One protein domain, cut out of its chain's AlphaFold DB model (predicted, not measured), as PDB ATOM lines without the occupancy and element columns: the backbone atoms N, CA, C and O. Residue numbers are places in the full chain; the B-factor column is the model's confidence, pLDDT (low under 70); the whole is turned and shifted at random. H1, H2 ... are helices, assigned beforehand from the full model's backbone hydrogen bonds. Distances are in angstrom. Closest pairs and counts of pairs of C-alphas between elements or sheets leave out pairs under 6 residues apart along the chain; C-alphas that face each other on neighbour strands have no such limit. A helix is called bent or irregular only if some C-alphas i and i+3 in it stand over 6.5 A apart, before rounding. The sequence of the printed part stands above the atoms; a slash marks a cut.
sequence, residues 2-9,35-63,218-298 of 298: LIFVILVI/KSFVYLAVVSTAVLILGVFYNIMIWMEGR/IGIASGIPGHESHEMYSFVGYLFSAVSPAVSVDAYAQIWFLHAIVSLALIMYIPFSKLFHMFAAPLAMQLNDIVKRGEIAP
ATOM      1  N   LEU A   2     135.549 135.907 186.837       70.31
ATOM      2  CA  LEU A   2     135.303 136.448 188.192       70.31
ATOM      3  C   LEU A   2     136.376 137.434 188.705       70.31
ATOM      4  O   LEU A   2     136.027 138.518 189.153       70.31
ATOM      5  N   ILE A   3     137.668 137.097 188.591       69.31
ATOM      6  CA  ILE A   3     138.776 137.983 189.016       69.31
ATOM      7  C   ILE A   3     138.744 139.312 188.254       69.31
ATOM      8  O   ILE A   3     138.898 140.369 188.848       69.31
ATOM      9  N   PHE A   4     138.490 139.256 186.947       62.34
ATOM     10  CA  PHE A   4     138.375 140.444 186.106       62.34
ATOM     11  C   PHE A   4     137.187 141.323 186.522       62.34
ATOM     12  O   PHE A   4     137.338 142.531 186.633       62.34
ATOM     13  N   VAL A   5     136.033 140.725 186.835       69.94
ATOM     14  CA  VAL A   5     134.855 141.463 187.322       69.94
ATOM     15  C   VAL A   5     135.133 142.136 188.671       69.94
ATOM     16  O   VAL A   5     134.832 143.314 188.823       69.94
ATOM     17  N   ILE A   6     135.756 141.432 189.623       75.00
ATOM     18  CA  ILE A   6     136.142 142.011 190.923       75.00
ATOM     19  C   ILE A   6     137.133 143.161 190.728       75.00
ATOM     20  O   ILE A   6     136.939 144.225 191.304       75.00
ATOM     21  N   LEU A   7     138.155 142.969 189.888       72.19
ATOM     22  CA  LEU A   7     139.124 144.014 189.562       72.19
ATOM     23  C   LEU A   7     138.435 145.253 189.001       72.19
ATOM     24  O   LEU A   7     138.709 146.345 189.482       72.19
ATOM     25  N   VAL A   8     137.524 145.095 188.039       71.75
ATOM     26  CA  VAL A   8     136.784 146.218 187.449       71.75
ATOM     27  C   VAL A   8     135.920 146.920 188.496       71.75
ATOM     28  O   VAL A   8     135.946 148.142 188.564       71.75
ATOM     29  N   ILE A   9     135.194 146.182 189.338       74.81
ATOM     30  CA  ILE A   9     134.339 146.778 190.378       74.81
ATOM     31  C   ILE A   9     135.179 147.561 191.390       74.81
ATOM     32  O   ILE A   9     134.892 148.726 191.647       74.81
ATOM     33  N   LYS A  35     144.273 162.642 189.740       81.94
ATOM     34  CA  LYS A  35     143.536 161.669 188.921       81.94
ATOM     35  C   LYS A  35     144.487 160.777 188.131       81.94
ATOM     36  O   LYS A  35     144.337 159.559 188.159       81.94
ATOM     37  N   SER A  36     145.483 161.360 187.464       85.12
ATOM     38  CA  SER A  36     146.475 160.610 186.682       85.12
ATOM     39  C   SER A  36     147.234 159.601 187.543       85.12
ATOM     40  O   SER A  36     147.385 158.450 187.134       85.12
ATOM     41  N   PHE A  37     147.656 159.994 188.747       85.69
ATOM     42  CA  PHE A  37     148.294 159.098 189.708       85.69
ATOM     43  C   PHE A  37     147.373 157.931 190.086       85.69
ATOM     44  O   PHE A  37     147.783 156.776 189.965       85.69
ATOM     45  N   VAL A  38     146.119 158.202 190.467       85.19
ATOM     46  CA  VAL A  38     145.165 157.146 190.850       85.19
ATOM     47  C   VAL A  38     144.893 156.198 189.676       85.19
ATOM     48  O   VAL A  38     144.920 154.979 189.857       85.19
ATOM     49  N   TYR A  39     144.703 156.717 188.456       87.88
ATOM     50  CA  TYR A  39     144.557 155.885 187.257       87.88
ATOM     51  C   TYR A  39     145.767 154.970 187.052       87.88
ATOM     52  O   TYR A  39     145.599 153.764 186.849       87.88
ATOM     53  N   LEU A  40     146.984 155.513 187.136       91.25
ATOM     54  CA  LEU A  40     148.208 154.724 187.003       91.25
ATOM     55  C   LEU A  40     148.337 153.683 188.120       91.25
ATOM     56  O   LEU A  40     148.734 152.552 187.839       91.25
ATOM     57  N   ALA A  41     147.969 154.014 189.359       89.88
ATOM     58  CA  ALA A  41     148.006 153.090 190.490       89.88
ATOM     59  C   ALA A  41     147.032 151.917 190.306       89.88
ATOM     60  O   ALA A  41     147.403 150.753 190.500       89.88
ATOM     61  N   VAL A  42     145.813 152.204 189.846       89.31
ATOM     62  CA  VAL A  42     144.796 151.200 189.512       89.31
ATOM     63  C   VAL A  42     145.278 150.288 188.381       89.31
ATOM     64  O   VAL A  42     145.241 149.064 188.520       89.31
ATOM     65  N   VAL A  43     145.790 150.864 187.288       92.31
ATOM     66  CA  VAL A  43     146.334 150.095 186.156       92.31
ATOM     67  C   VAL A  43     147.507 149.225 186.602       92.31
ATOM     68  O   VAL A  43     147.545 148.036 186.285       92.31
ATOM     69  N   SER A  44     148.432 149.778 187.385       94.38
ATOM     70  CA  SER A  44     149.614 149.057 187.869       94.38
ATOM     71  C   SER A  44     149.235 147.881 188.763       94.38
ATOM     72  O   SER A  44     149.760 146.778 188.607       94.38
ATOM     73  N   THR A  45     148.255 148.083 189.646       91.38
ATOM     74  CA  THR A  45     147.709 147.037 190.518       91.38
ATOM     75  C   THR A  45     146.983 145.957 189.717       91.38
ATOM     76  O   THR A  45     147.161 144.765 189.978       91.38
ATOM     77  N   ALA A  46     146.205 146.337 188.699       91.00
ATOM     78  CA  ALA A  46     145.556 145.383 187.809       91.00
ATOM     79  C   ALA A  46     146.587 144.532 187.049       91.00
ATOM     80  O   ALA A  46     146.445 143.310 186.989       91.00
ATOM     81  N   VAL A  47     147.657 145.148 186.534       95.69
ATOM     82  CA  VAL A  47     148.764 144.441 185.872       95.69
ATOM     83  C   VAL A  47     149.482 143.500 186.837       95.69
ATOM     84  O   VAL A  47     149.728 142.350 186.470       95.69
ATOM     85  N   LEU A  48     149.745 143.926 188.079       95.19
ATOM     86  CA  LEU A  48     150.298 143.059 189.121       95.19
ATOM     87  C   LEU A  48     149.408 141.828 189.341       95.19
ATOM     88  O   LEU A  48     149.888 140.700 189.249       95.19
ATOM     89  N   ILE A  49     148.114 142.025 189.606       93.06
ATOM     90  CA  ILE A  49     147.187 140.933 189.940       93.06
ATOM     91  C   ILE A  49     147.017 139.976 188.758       93.06
ATOM     92  O   ILE A  49     147.100 138.756 188.931       93.06
ATOM     93  N   LEU A  50     146.811 140.508 187.551       93.81
ATOM     94  CA  LEU A  50     146.677 139.698 186.341       93.81
ATOM     95  C   LEU A  50     147.977 138.962 186.011       93.81
ATOM     96  O   LEU A  50     147.922 137.786 185.659       93.81
ATOM     97  N   GLY A  51     149.133 139.607 186.174       95.94
ATOM     98  CA  GLY A  51     150.441 138.992 185.968       95.94
ATOM     99  C   GLY A  51     150.738 137.885 186.983       95.94
ATOM    100  O   GLY A  51     151.204 136.809 186.604       95.94
ATOM    101  N   VAL A  52     150.421 138.093 188.266       94.56
ATOM    102  CA  VAL A  52     150.540 137.053 189.302       94.56
ATOM    103  C   VAL A  52     149.638 135.871 188.962       94.56
ATOM    104  O   VAL A  52     150.092 134.726 188.975       94.56
ATOM    105  N   PHE A  53     148.380 136.139 188.603       93.06
ATOM    106  CA  PHE A  53     147.443 135.091 188.214       93.06
ATOM    107  C   PHE A  53     147.928 134.335 186.970       93.06
ATOM    108  O   PHE A  53     147.935 133.109 186.975       93.06
ATOM    109  N   TYR A  54     148.406 135.041 185.945       95.06
ATOM    110  CA  TYR A  54     148.980 134.449 184.737       95.06
ATOM    111  C   TYR A  54     150.133 133.485 185.054       95.06
ATOM    112  O   TYR A  54     150.117 132.339 184.605       95.06
ATOM    113  N   ASN A  55     151.081 133.891 185.903       94.88
ATOM    114  CA  ASN A  55     152.188 133.024 186.315       94.88
ATOM    115  C   ASN A  55     151.717 131.802 187.115       94.88
ATOM    116  O   ASN A  55     152.209 130.694 186.899       94.88
ATOM    117  N   ILE A  56     150.740 131.975 188.013       92.69
ATOM    118  CA  ILE A  56     150.128 130.850 188.733       92.69
ATOM    119  C   ILE A  56     149.482 129.877 187.739       92.69
ATOM    120  O   ILE A  56     149.625 128.666 187.889       92.69
ATOM    121  N   MET A  57     148.806 130.380 186.707       94.00
ATOM    122  CA  MET A  57     148.168 129.544 185.690       94.00
ATOM    123  C   MET A  57     149.184 128.744 184.869       94.00
ATOM    124  O   MET A  57     148.952 127.556 184.658       94.00
ATOM    125  N   ILE A  58     150.331 129.334 184.512       93.44
ATOM    126  CA  ILE A  58     151.450 128.602 183.892       93.44
ATOM    127  C   ILE A  58     151.937 127.483 184.818       93.44
ATOM    128  O   ILE A  58     152.115 126.345 184.393       93.44
ATOM    129  N   TRP A  59     152.117 127.757 186.111       91.38
ATOM    130  CA  TRP A  59     152.526 126.719 187.064       91.38
ATOM    131  C   TRP A  59     151.529 125.565 187.163       91.38
ATOM    132  O   TRP A  59     151.930 124.416 187.353       91.38
ATOM    133  N   MET A  60     150.236 125.857 187.016       93.19
ATOM    134  CA  MET A  60     149.188 124.840 187.018       93.19
ATOM    135  C   MET A  60     149.174 123.978 185.745       93.19
ATOM    136  O   MET A  60     148.521 122.936 185.745       93.19
ATOM    137  N   GLU A  61     149.910 124.325 184.685       91.75
ATOM    138  CA  GLU A  61     150.159 123.402 183.563       91.75
ATOM    139  C   GLU A  61     151.015 122.205 184.000       91.75
ATOM    140  O   GLU A  61     150.875 121.100 183.471       91.75
ATOM    141  N   GLY A  62     151.844 122.401 185.028       89.38
ATOM    142  CA  GLY A  62     152.660 121.361 185.633       89.38
ATOM    143  C   GLY A  62     151.863 120.271 186.355       89.38
ATOM    144  O   GLY A  62     150.624 120.204 186.354       89.38
ATOM    145  N   ARG A  63     152.613 119.372 187.003       85.94
ATOM    146  CA  ARG A  63     152.022 118.313 187.823       85.94
ATOM    147  C   ARG A  63     151.595 118.863 189.176       85.94
ATOM    148  O   ARG A  63     152.406 119.437 189.897       85.94
ATOM    149  N   ILE A 218     165.038 166.738 198.818       95.75
ATOM    150  CA  ILE A 218     164.619 167.940 198.084       95.75
ATOM    151  C   ILE A 218     163.476 168.646 198.825       95.75
ATOM    152  O   ILE A 218     163.494 169.875 198.914       95.75
ATOM    153  N   GLY A 219     162.516 167.895 199.373       93.12
ATOM    154  CA  GLY A 219     161.408 168.437 200.163       93.12
ATOM    155  C   GLY A 219     161.903 169.259 201.353       93.12
ATOM    156  O   GLY A 219     161.540 170.429 201.493       93.12
ATOM    157  N   ILE A 220     162.823 168.684 202.131       93.56
ATOM    158  CA  ILE A 220     163.465 169.346 203.275       93.56
ATOM    159  C   ILE A 220     164.305 170.549 202.819       93.56
ATOM    160  O   ILE A 220     164.164 171.642 203.365       93.56
ATOM    161  N   ALA A 221     165.162 170.381 201.802       94.56
ATOM    162  CA  ALA A 221     166.049 171.443 201.309       94.56
ATOM    163  C   ALA A 221     165.282 172.652 200.745       94.56
ATOM    164  O   ALA A 221     165.768 173.781 200.795       94.56
ATOM    165  N   SER A 222     164.083 172.413 200.210       93.50
ATOM    166  CA  SER A 222     163.226 173.444 199.620       93.50
ATOM    167  C   SER A 222     162.236 174.051 200.619       93.50
ATOM    168  O   SER A 222     161.515 174.978 200.255       93.50
ATOM    169  N   GLY A 223     162.176 173.545 201.858       90.25
ATOM    170  CA  GLY A 223     161.199 173.983 202.857       90.25
ATOM    171  C   GLY A 223     159.754 173.716 202.429       90.25
ATOM    172  O   GLY A 223     158.877 174.542 202.684       90.25
ATOM    173  N   ILE A 224     159.510 172.597 201.736       88.19
ATOM    174  CA  ILE A 224     158.159 172.201 201.328       88.19
ATOM    175  C   ILE A 224     157.315 171.979 202.596       88.19
ATOM    176  O   ILE A 224     157.777 171.279 203.504       88.19
ATOM    177  N   PRO A 225     156.093 172.544 202.690       82.19
ATOM    178  CA  PRO A 225     155.201 172.305 203.824       82.19
ATOM    179  C   PRO A 225     155.079 170.809 204.132       82.19
ATOM    180  O   PRO A 225     155.062 169.994 203.221       82.19
ATOM    181  N   GLY A 226     155.058 170.422 205.406       79.88
ATOM    182  CA  GLY A 226     155.009 169.008 205.796       79.88
ATOM    183  C   GLY A 226     156.349 168.256 205.743       79.88
ATOM    184  O   GLY A 226     156.460 167.238 206.429       79.88
ATOM    185  N   HIS A 227     157.369 168.775 205.051       81.81
ATOM    186  CA  HIS A 227     158.749 168.262 205.035       81.81
ATOM    187  C   HIS A 227     159.674 169.125 205.909       81.81
ATOM    188  O   HIS A 227     160.748 169.565 205.499       81.81
ATOM    189  N   GLU A 228     159.228 169.422 207.129       72.19
ATOM    190  CA  GLU A 228     160.003 170.213 208.087       72.19
ATOM    191  C   GLU A 228     161.249 169.446 208.554       72.19
ATOM    192  O   GLU A 228     161.202 168.238 208.797       72.19
ATOM    193  N   SER A 229     162.375 170.148 208.705       60.19
ATOM    194  CA  SER A 229     163.671 169.568 209.073       60.19
ATOM    195  C   SER A 229     163.694 169.089 210.531       60.19
ATOM    196  O   SER A 229     164.227 169.758 211.417       60.19
ATOM    197  N   HIS A 230     163.129 167.916 210.795       70.38
ATOM    198  CA  HIS A 230     163.296 167.219 212.065       70.38
ATOM    199  C   HIS A 230     164.335 166.118 211.865       70.38
ATOM    200  O   HIS A 230     163.985 164.965 211.619       70.38
ATOM    201  N   GLU A 231     165.618 166.478 211.986       70.94
ATOM    202  CA  GLU A 231     166.771 165.584 211.759       70.94
ATOM    203  C   GLU A 231     166.655 164.241 212.498       70.94
ATOM    204  O   GLU A 231     167.179 163.229 212.046       70.94
ATOM    205  N   MET A 232     165.952 164.219 213.635       84.38
ATOM    206  CA  MET A 232     165.733 163.015 214.437       84.38
ATOM    207  C   MET A 232     164.726 162.019 213.843       84.38
ATOM    208  O   MET A 232     164.799 160.836 214.172       84.38
ATOM    209  N   TYR A 233     163.791 162.476 213.004       89.62
ATOM    210  CA  TYR A 233     162.746 161.638 212.409       89.62
ATOM    211  C   TYR A 233     163.001 161.379 210.921       89.62
ATOM    212  O   TYR A 233     162.917 160.233 210.509       89.62
ATOM    213  N   SER A 234     163.429 162.375 210.144       91.56
ATOM    214  CA  SER A 234     163.827 162.190 208.737       91.56
ATOM    215  C   SER A 234     165.352 162.187 208.602       91.56
ATOM    216  O   SER A 234     165.923 163.052 207.946       91.56
ATOM    217  N   PHE A 235     166.054 161.278 209.281       93.44
ATOM    218  CA  PHE A 235     167.518 161.319 209.407       93.44
ATOM    219  C   PHE A 235     168.260 161.027 208.091       93.44
ATOM    220  O   PHE A 235     169.236 161.702 207.771       93.44
ATOM    221  N   VAL A 236     167.814 160.057 207.293       95.19
ATOM    222  CA  VAL A 236     168.324 159.800 205.941       95.19
ATOM    223  C   VAL A 236     167.854 160.892 204.995       95.19
ATOM    224  O   VAL A 236     168.691 161.443 204.283       95.19
ATOM    225  N   GLY A 237     166.571 161.265 205.020       93.56
ATOM    226  CA  GLY A 237     166.062 162.419 204.269       93.56
ATOM    227  C   GLY A 237     166.909 163.681 204.480       93.56
ATOM    228  O   GLY A 237     167.315 164.333 203.520       93.56
ATOM    229  N   TYR A 238     167.289 163.967 205.726       94.00
ATOM    230  CA  TYR A 238     168.159 165.081 206.088       94.00
ATOM    231  C   TYR A 238     169.586 164.936 205.533       94.00
ATOM    232  O   TYR A 238     170.161 165.902 205.039       94.00
ATOM    233  N   LEU A 239     170.166 163.731 205.525       94.44
ATOM    234  CA  LEU A 239     171.454 163.508 204.850       94.44
ATOM    235  C   LEU A 239     171.366 163.782 203.341       94.44
ATOM    236  O   LEU A 239     172.305 164.323 202.755       94.44
ATOM    237  N   PHE A 240     170.245 163.424 202.712       95.50
ATOM    238  CA  PHE A 240     170.007 163.707 201.298       95.50
ATOM    239  C   PHE A 240     169.710 165.191 201.040       95.50
ATOM    240  O   PHE A 240     170.073 165.688 199.972       95.50
ATOM    241  N   SER A 241     169.126 165.923 201.995       95.38
ATOM    242  CA  SER A 241     168.858 167.360 201.848       95.38
ATOM    243  C   SER A 241     170.147 168.175 201.718       95.38
ATOM    244  O   SER A 241     170.211 169.088 200.899       95.38
ATOM    245  N   ALA A 242     171.220 167.770 202.408       93.19
ATOM    246  CA  ALA A 242     172.526 168.435 202.359       93.19
ATOM    247  C   ALA A 242     173.174 168.462 200.960       93.19
ATOM    248  O   ALA A 242     174.056 169.282 200.701       93.19
ATOM    249  N   VAL A 243     172.765 167.560 200.061       94.81
ATOM    250  CA  VAL A 243     173.271 167.465 198.680       94.81
ATOM    251  C   VAL A 243     172.189 167.723 197.629       94.81
ATOM    252  O   VAL A 243     172.470 167.647 196.431       94.81
ATOM    253  N   SER A 244     170.961 168.017 198.059       95.75
ATOM    254  CA  SER A 244     169.821 168.246 197.175       95.75
ATOM    255  C   SER A 244     169.645 169.737 196.883       95.75
ATOM    256  O   SER A 244     169.820 170.566 197.776       95.75
ATOM    257  N   PRO A 245     169.292 170.118 195.644       95.06
ATOM    258  CA  PRO A 245     168.978 171.505 195.338       95.06
ATOM    259  C   PRO A 245     167.635 171.900 195.961       95.06
ATOM    260  O   PRO A 245     166.696 171.106 195.978       95.06
ATOM    261  N   ALA A 246     167.525 173.156 196.397       95.25
ATOM    262  CA  ALA A 246     166.228 173.763 196.669       95.25
ATOM    263  C   ALA A 246     165.500 174.038 195.341       95.25
ATOM    264  O   ALA A 246     166.100 174.550 194.391       95.25
ATOM    265  N   VAL A 247     164.215 173.700 195.269       94.75
ATOM    266  CA  VAL A 247     163.369 173.842 194.075       94.75
ATOM    267  C   VAL A 247     162.033 174.504 194.424       94.75
ATOM    268  O   VAL A 247     161.685 174.654 195.591       94.75
ATOM    269  N   SER A 248     161.272 174.929 193.411       92.62
ATOM    270  CA  SER A 248     159.906 175.421 193.623       92.62
ATOM    271  C   SER A 248     158.945 174.284 193.993       92.62
ATOM    272  O   SER A 248     159.205 173.118 193.692       92.62
ATOM    273  N   VAL A 249     157.794 174.633 194.577       87.81
ATOM    274  CA  VAL A 249     156.715 173.675 194.889       87.81
ATOM    275  C   VAL A 249     156.262 172.911 193.637       87.81
ATOM    276  O   VAL A 249     156.159 171.687 193.673       87.81
ATOM    277  N   ASP A 250     156.108 173.593 192.497       86.75
ATOM    278  CA  ASP A 250     155.723 172.950 191.231       86.75
ATOM    279  C   ASP A 250     156.766 171.933 190.743       86.75
ATOM    280  O   ASP A 250     156.427 170.836 190.293       86.75
ATOM    281  N   ALA A 251     158.056 172.276 190.839       91.00
ATOM    282  CA  ALA A 251     159.136 171.370 190.461       91.00
ATOM    283  C   ALA A 251     159.189 170.158 191.401       91.00
ATOM    284  O   ALA A 251     159.363 169.028 190.942       91.00
ATOM    285  N   TYR A 252     158.980 170.372 192.703       91.38
ATOM    286  CA  TYR A 252     158.858 169.294 193.678       91.38
ATOM    287  C   TYR A 252     157.701 168.346 193.334       91.38
ATOM    288  O   TYR A 252     157.911 167.134 193.283       91.38
ATOM    289  N   ALA A 253     156.517 168.873 193.005       87.31
ATOM    290  CA  ALA A 253     155.358 168.070 192.615       87.31
ATOM    291  C   ALA A 253     155.635 167.200 191.371       87.31
ATOM    292  O   ALA A 253     155.244 166.032 191.323       87.31
ATOM    293  N   GLN A 254     156.372 167.720 190.384       89.56
ATOM    294  CA  GLN A 254     156.791 166.946 189.207       89.56
ATOM    295  C   GLN A 254     157.783 165.829 189.556       89.56
ATOM    296  O   GLN A 254     157.665 164.715 189.043       89.56
ATOM    297  N   ILE A 255     158.753 166.108 190.432       93.00
ATOM    298  CA  ILE A 255     159.734 165.115 190.897       93.00
ATOM    299  C   ILE A 255     159.034 164.028 191.722       93.00
ATOM    300  O   ILE A 255     159.310 162.841 191.528       93.00
ATOM    301  N   TRP A 256     158.082 164.412 192.576       91.94
ATOM    302  CA  TRP A 256     157.218 163.489 193.307       91.94
ATOM    303  C   TRP A 256     156.450 162.579 192.342       91.94
ATOM    304  O   TRP A 256     156.486 161.354 192.477       91.94
ATOM    305  N   PHE A 257     155.827 163.154 191.309       90.19
ATOM    306  CA  PHE A 257     155.072 162.392 190.314       90.19
ATOM    307  C   PHE A 257     155.969 161.438 189.512       90.19
ATOM    308  O   PHE A 257     155.583 160.300 189.237       90.19
ATOM    309  N   LEU A 258     157.199 161.851 189.187       93.62
ATOM    310  CA  LEU A 258     158.193 160.983 188.558       93.62
ATOM    311  C   LEU A 258     158.566 159.798 189.461       93.62
ATOM    312  O   LEU A 258     158.571 158.658 188.992       93.62
ATOM    313  N   HIS A 259     158.848 160.042 190.744       94.88
ATOM    314  CA  HIS A 259     159.098 158.972 191.712       94.88
ATOM    315  C   HIS A 259     157.901 158.012 191.792       94.88
ATOM    316  O   HIS A 259     158.085 156.795 191.713       94.88
ATOM    317  N   ALA A 260     156.677 158.543 191.850       92.31
ATOM    318  CA  ALA A 260     155.457 157.743 191.846       92.31
ATOM    319  C   ALA A 260     155.358 156.851 190.595       92.31
ATOM    320  O   ALA A 260     155.121 155.651 190.723       92.31
ATOM    321  N   ILE A 261     155.617 157.384 189.393       94.75
ATOM    322  CA  ILE A 261     155.640 156.595 188.147       94.75
ATOM    323  C   ILE A 261     156.667 155.461 188.227       94.75
ATOM    324  O   ILE A 261     156.362 154.330 187.849       94.75
ATOM    325  N   VAL A 262     157.877 155.740 188.716       97.06
ATOM    326  CA  VAL A 262     158.947 154.737 188.835       97.06
ATOM    327  C   VAL A 262     158.552 153.627 189.821       97.06
ATOM    328  O   VAL A 262     158.749 152.444 189.527       97.06
ATOM    329  N   SER A 263     157.930 153.984 190.945       96.06
ATOM    330  CA  SER A 263     157.395 153.041 191.934       96.06
ATOM    331  C   SER A 263     156.253 152.187 191.368       96.06
ATOM    332  O   SER A 263     156.240 150.966 191.532       96.06
ATOM    333  N   LEU A 264     155.327 152.792 190.622       95.69
ATOM    334  CA  LEU A 264     154.233 152.089 189.948       95.69
ATOM    335  C   LEU A 264     154.739 151.159 188.831       95.69
ATOM    336  O   LEU A 264     154.267 150.028 188.688       95.69
ATOM    337  N   ALA A 265     155.770 151.574 188.094       97.25
ATOM    338  CA  ALA A 265     156.429 150.732 187.102       97.25
ATOM    339  C   ALA A 265     157.101 149.505 187.745       97.25
ATOM    340  O   ALA A 265     157.039 148.410 187.179       97.25
ATOM    341  N   LEU A 266     157.683 149.644 188.944       96.25
ATOM    342  CA  LEU A 266     158.176 148.499 189.712       96.25
ATOM    343  C   LEU A 266     157.032 147.527 190.038       96.25
ATOM    344  O   LEU A 266     157.194 146.325 189.827       96.25
ATOM    345  N   ILE A 267     155.871 148.020 190.484       95.44
ATOM    346  CA  ILE A 267     154.692 147.181 190.772       95.44
ATOM    347  C   ILE A 267     154.283 146.361 189.539       95.44
ATOM    348  O   ILE A 267     154.087 145.147 189.639       95.44
ATOM    349  N   MET A 268     154.223 146.998 188.367       97.06
ATOM    350  CA  MET A 268     153.935 146.321 187.096       97.06
ATOM    351  C   MET A 268     155.010 145.298 186.706       97.06
ATOM    352  O   MET A 268     154.699 144.286 186.079       97.06
ATOM    353  N   TYR A 269     156.270 145.550 187.065       97.12
ATOM    354  CA  TYR A 269     157.414 144.695 186.749       97.12
ATOM    355  C   TYR A 269     157.489 143.424 187.613       97.12
ATOM    356  O   TYR A 269     157.969 142.386 187.146       97.12
ATOM    357  N   ILE A 270     156.999 143.463 188.860       96.44
ATOM    358  CA  ILE A 270     157.076 142.343 189.817       96.44
ATOM    359  C   ILE A 270     156.651 140.984 189.224       96.44
ATOM    360  O   ILE A 270     157.452 140.047 189.312       96.44
ATOM    361  N   PRO A 271     155.455 140.815 188.620       96.81
ATOM    362  CA  PRO A 271     155.007 139.499 188.164       96.81
ATOM    363  C   PRO A 271     155.808 138.953 186.976       96.81
ATOM    364  O   PRO A 271     155.756 137.756 186.716       96.81
ATOM    365  N   PHE A 272     156.551 139.795 186.257       95.69
ATOM    366  CA  PHE A 272     157.294 139.407 185.054       95.69
ATOM    367  C   PHE A 272     158.807 139.329 185.289       95.69
ATOM    368  O   PHE A 272     159.589 139.263 184.342       95.69
ATOM    369  N   SER A 273     159.235 139.346 186.550       95.62
ATOM    370  CA  SER A 273     160.643 139.411 186.933       95.62
ATOM    371  C   SER A 273     161.014 138.359 187.970       95.62
ATOM    372  O   SER A 273     160.180 137.605 188.474       95.62
ATOM    373  N   LYS A 274     162.296 138.330 188.358       92.50
ATOM    374  CA  LYS A 274     162.750 137.490 189.473       92.50
ATOM    375  C   LYS A 274     162.082 137.869 190.789       92.50
ATOM    376  O   LYS A 274     162.058 137.023 191.678       92.50
ATOM    377  N   LEU A 275     161.521 139.074 190.932       95.31
ATOM    378  CA  LEU A 275     160.816 139.508 192.145       95.31
ATOM    379  C   LEU A 275     159.564 138.676 192.429       95.31
ATOM    380  O   LEU A 275     159.204 138.530 193.594       95.31
ATOM    381  N   PHE A 276     158.980 138.023 191.416       95.56
ATOM    382  CA  PHE A 276     157.834 137.123 191.582       95.56
ATOM    383  C   PHE A 276     158.057 136.035 192.651       95.56
ATOM    384  O   PHE A 276     157.092 135.551 193.247       95.56
ATOM    385  N   HIS A 277     159.318 135.694 192.970       92.50
ATOM    386  CA  HIS A 277     159.667 134.791 194.072       92.50
ATOM    387  C   HIS A 277     159.024 135.171 195.418       92.50
ATOM    388  O   HIS A 277     158.776 134.272 196.223       92.50
ATOM    389  N   MET A 278     158.706 136.453 195.648       92.12
ATOM    390  CA  MET A 278     158.010 136.907 196.855       92.12
ATOM    391  C   MET A 278     156.610 136.291 197.017       92.12
ATOM    392  O   MET A 278     156.163 136.096 198.141       92.12
ATOM    393  N   PHE A 279     155.942 135.922 195.918       91.62
ATOM    394  CA  PHE A 279     154.670 135.184 195.932       91.62
ATOM    395  C   PHE A 279     154.896 133.685 195.752       91.62
ATOM    396  O   PHE A 279     154.331 132.848 196.458       91.62
ATOM    397  N   ALA A 280     155.769 133.353 194.805       91.81
ATOM    398  CA  ALA A 280     156.059 132.000 194.377       91.81
ATOM    399  C   ALA A 280     156.602 131.111 195.512       91.81
ATOM    400  O   ALA A 280     156.109 129.999 195.720       91.81
ATOM    401  N   ALA A 281     157.599 131.587 196.265       91.12
ATOM    402  CA  ALA A 281     158.240 130.785 197.303       91.12
ATOM    403  C   ALA A 281     157.303 130.481 198.490       91.12
ATOM    404  O   ALA A 281     157.200 129.302 198.845       91.12
ATOM    405  N   PRO A 282     156.567 131.456 199.067       90.31
ATOM    406  CA  PRO A 282     155.600 131.169 200.126       90.31
ATOM    407  C   PRO A 282     154.521 130.173 199.699       90.31
ATOM    408  O   PRO A 282     154.280 129.199 200.414       90.31
ATOM    409  N   LEU A 283     153.922 130.364 198.516       90.19
ATOM    410  CA  LEU A 283     152.874 129.480 197.998       90.19
ATOM    411  C   LEU A 283     153.380 128.046 197.822       90.19
ATOM    412  O   LEU A 283     152.755 127.100 198.307       90.19
ATOM    413  N   ALA A 284     154.541 127.877 197.185       89.25
ATOM    414  CA  ALA A 284     155.141 126.563 196.986       89.25
ATOM    415  C   ALA A 284     155.496 125.888 198.319       89.25
ATOM    416  O   ALA A 284     155.309 124.682 198.479       89.25
ATOM    417  N   MET A 285     155.999 126.644 199.298       88.94
ATOM    418  CA  MET A 285     156.338 126.108 200.615       88.94
ATOM    419  C   MET A 285     155.104 125.634 201.381       88.94
ATOM    420  O   MET A 285     155.151 124.539 201.940       88.94
ATOM    421  N   GLN A 286     154.008 126.398 201.359       89.94
ATOM    422  CA  GLN A 286     152.758 126.011 202.019       89.94
ATOM    423  C   GLN A 286     152.121 124.781 201.373       89.94
ATOM    424  O   GLN A 286     151.807 123.816 202.066       89.94
ATOM    425  N   LEU A 287     152.006 124.761 200.043       88.25
ATOM    426  CA  LEU A 287     151.455 123.608 199.326       88.25
ATOM    427  C   LEU A 287     152.279 122.337 199.573       88.25
ATOM    428  O   LEU A 287     151.712 121.271 199.812       88.25
ATOM    429  N   ASN A 288     153.610 122.444 199.575       86.94
ATOM    430  CA  ASN A 288     154.482 121.310 199.872       86.94
ATOM    431  C   ASN A 288     154.364 120.832 201.325       86.94
ATOM    432  O   ASN A 288     154.453 119.629 201.562       86.94
ATOM    433  N   ASP A 289     154.184 121.736 202.294       86.88
ATOM    434  CA  ASP A 289     153.999 121.354 203.701       86.88
ATOM    435  C   ASP A 289     152.671 120.609 203.899       86.88
ATOM    436  O   ASP A 289     152.654 119.548 204.521       86.88
ATOM    437  N   ILE A 290     151.587 121.085 203.276       87.31
ATOM    438  CA  ILE A 290     150.269 120.425 203.298       87.31
ATOM    439  C   ILE A 290     150.349 119.019 202.687       87.31
ATOM    440  O   ILE A 290     149.870 118.053 203.281       87.31
ATOM    441  N   VAL A 291     150.997 118.876 201.522       83.75
ATOM    442  CA  VAL A 291     151.161 117.568 200.863       83.75
ATOM    443  C   VAL A 291     151.993 116.611 201.722       83.75
ATOM    444  O   VAL A 291     151.629 115.446 201.861       83.75
ATOM    445  N   LYS A 292     153.086 117.083 202.338       83.81
ATOM    446  CA  LYS A 292     153.944 116.247 203.197       83.81
ATOM    447  C   LYS A 292     153.253 115.767 204.469       83.81
ATOM    448  O   LYS A 292     153.582 114.689 204.952       83.81
ATOM    449  N   ARG A 293     152.330 116.556 205.021       80.94
ATOM    450  CA  ARG A 293     151.595 116.210 206.248       80.94
ATOM    451  C   ARG A 293     150.500 115.167 206.026       80.94
ATOM    452  O   ARG A 293     149.912 114.707 206.994       80.94
ATOM    453  N   GLY A 294     150.253 114.757 204.781       69.38
ATOM    454  CA  GLY A 294     149.286 113.705 204.481       69.38
ATOM    455  C   GLY A 294     147.834 114.124 204.716       69.38
ATOM    456  O   GLY A 294     146.957 113.267 204.682       69.38
ATOM    457  N   GLU A 295     147.545 115.423 204.880       60.88
ATOM    458  CA  GLU A 295     146.169 115.930 205.033       60.88
ATOM    459  C   GLU A 295     145.308 115.716 203.777       60.88
ATOM    460  O   GLU A 295     144.133 116.081 203.739       60.88
ATOM    461  N   ILE A 296     145.894 115.137 202.726       53.06
ATOM    462  CA  ILE A 296     145.240 114.839 201.464       53.06
ATOM    463  C   ILE A 296     145.876 113.564 200.906       53.06
ATOM    464  O   ILE A 296     146.850 113.618 200.152       53.06
ATOM    465  N   ALA A 297     145.339 112.418 201.323       36.62
ATOM    466  CA  ALA A 297     145.497 111.167 200.586       36.62
ATOM    467  C   ALA A 297     145.091 111.380 199.106       36.62
ATOM    468  O   ALA A 297     144.272 112.271 198.846       36.62
ATOM    469  N   PRO A 298     145.708 110.646 198.157       42.88
ATOM    470  CA  PRO A 298     145.468 110.798 196.719       42.88
ATOM    471  C   PRO A 298     143.990 110.757 196.329       42.88
ATOM    472  O   PRO A 298     143.225 109.993 196.960       42.88
TER     473      PRO A 298
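This is residues 2 to 9, 35 to 63 and 218 to 298 of the 298 residues of the protein "Nitrate_red_gam domain-containing protein" of Euryarchaeota archaeon (UniProt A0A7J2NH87). Two long helices, H2 and H5, lie side by side but shifted along their length, with short H1 along the other side of H2. A small head of H3, H4 and loops sits at the start of H5; at its end H6 turns off, and residues 284 to 298 stick out. The 118 printed residues, extended with a radius of gyration of the C-alphas of 21.4 A, hold six named helices, H1 to H6, and no named strand: all helix. The spans are 66 by 33 by 23 A, only just elongated.

H1, residues 2 to 9, is close to but not clearly touching H2, residues 35 to 61, at a shallow tilt of 3 degrees, opposite ways; C-alphas 7 and 46 are closest, 6.8 A. H3, residues 218 to 221, touches H4, residues 235 to 241, closest at C-alphas 221 and 241, 5.0 A. H5, residues 249 to 272, touches H2, the same way at a shallow tilt of 11 degrees, closest at C-alphas 51 and 271, 5.1 A. H6, residues 274 to 292, is close to but not clearly touching H5, at a steep tilt of 40 degrees, closest at C-alphas 270 and 276, 5.6 A. H2, H5 and H6 form a bundle, a group of neighbouring helices. H4 and H5 are apart. Every O i to N i+4 pair is within hydrogen-bond range in H1, H2 and H4, against 18 of 20 in H5 and 12 of 15 in H6; H3 is too short for one.

H1 begins at C-alpha 2 (135.303, 136.448, 188.192) and is 10.6 A long. H2 is 39.2 A, H3 5.0 A, H4 9.8 A and H5 35.7 A long. H5 is only just irregular, with C-alphas 268 and 271 7.0 A apart. H6, 26.8 A, has a kink of 35 degrees near residue 281 and ends at C-alpha 292 (153.944, 116.247, 203.197).

The C-alphas of Ala 246 and Pro 298 are farthest apart, 66.3 A. Cuts leave 17.6 A between C-alphas 9 and 35 and 52.2 A between C-alphas 63 and 218. The H3 to H4 link is long. Confidence is under 70 at residues 3 to 5, 229 and 294 to 298.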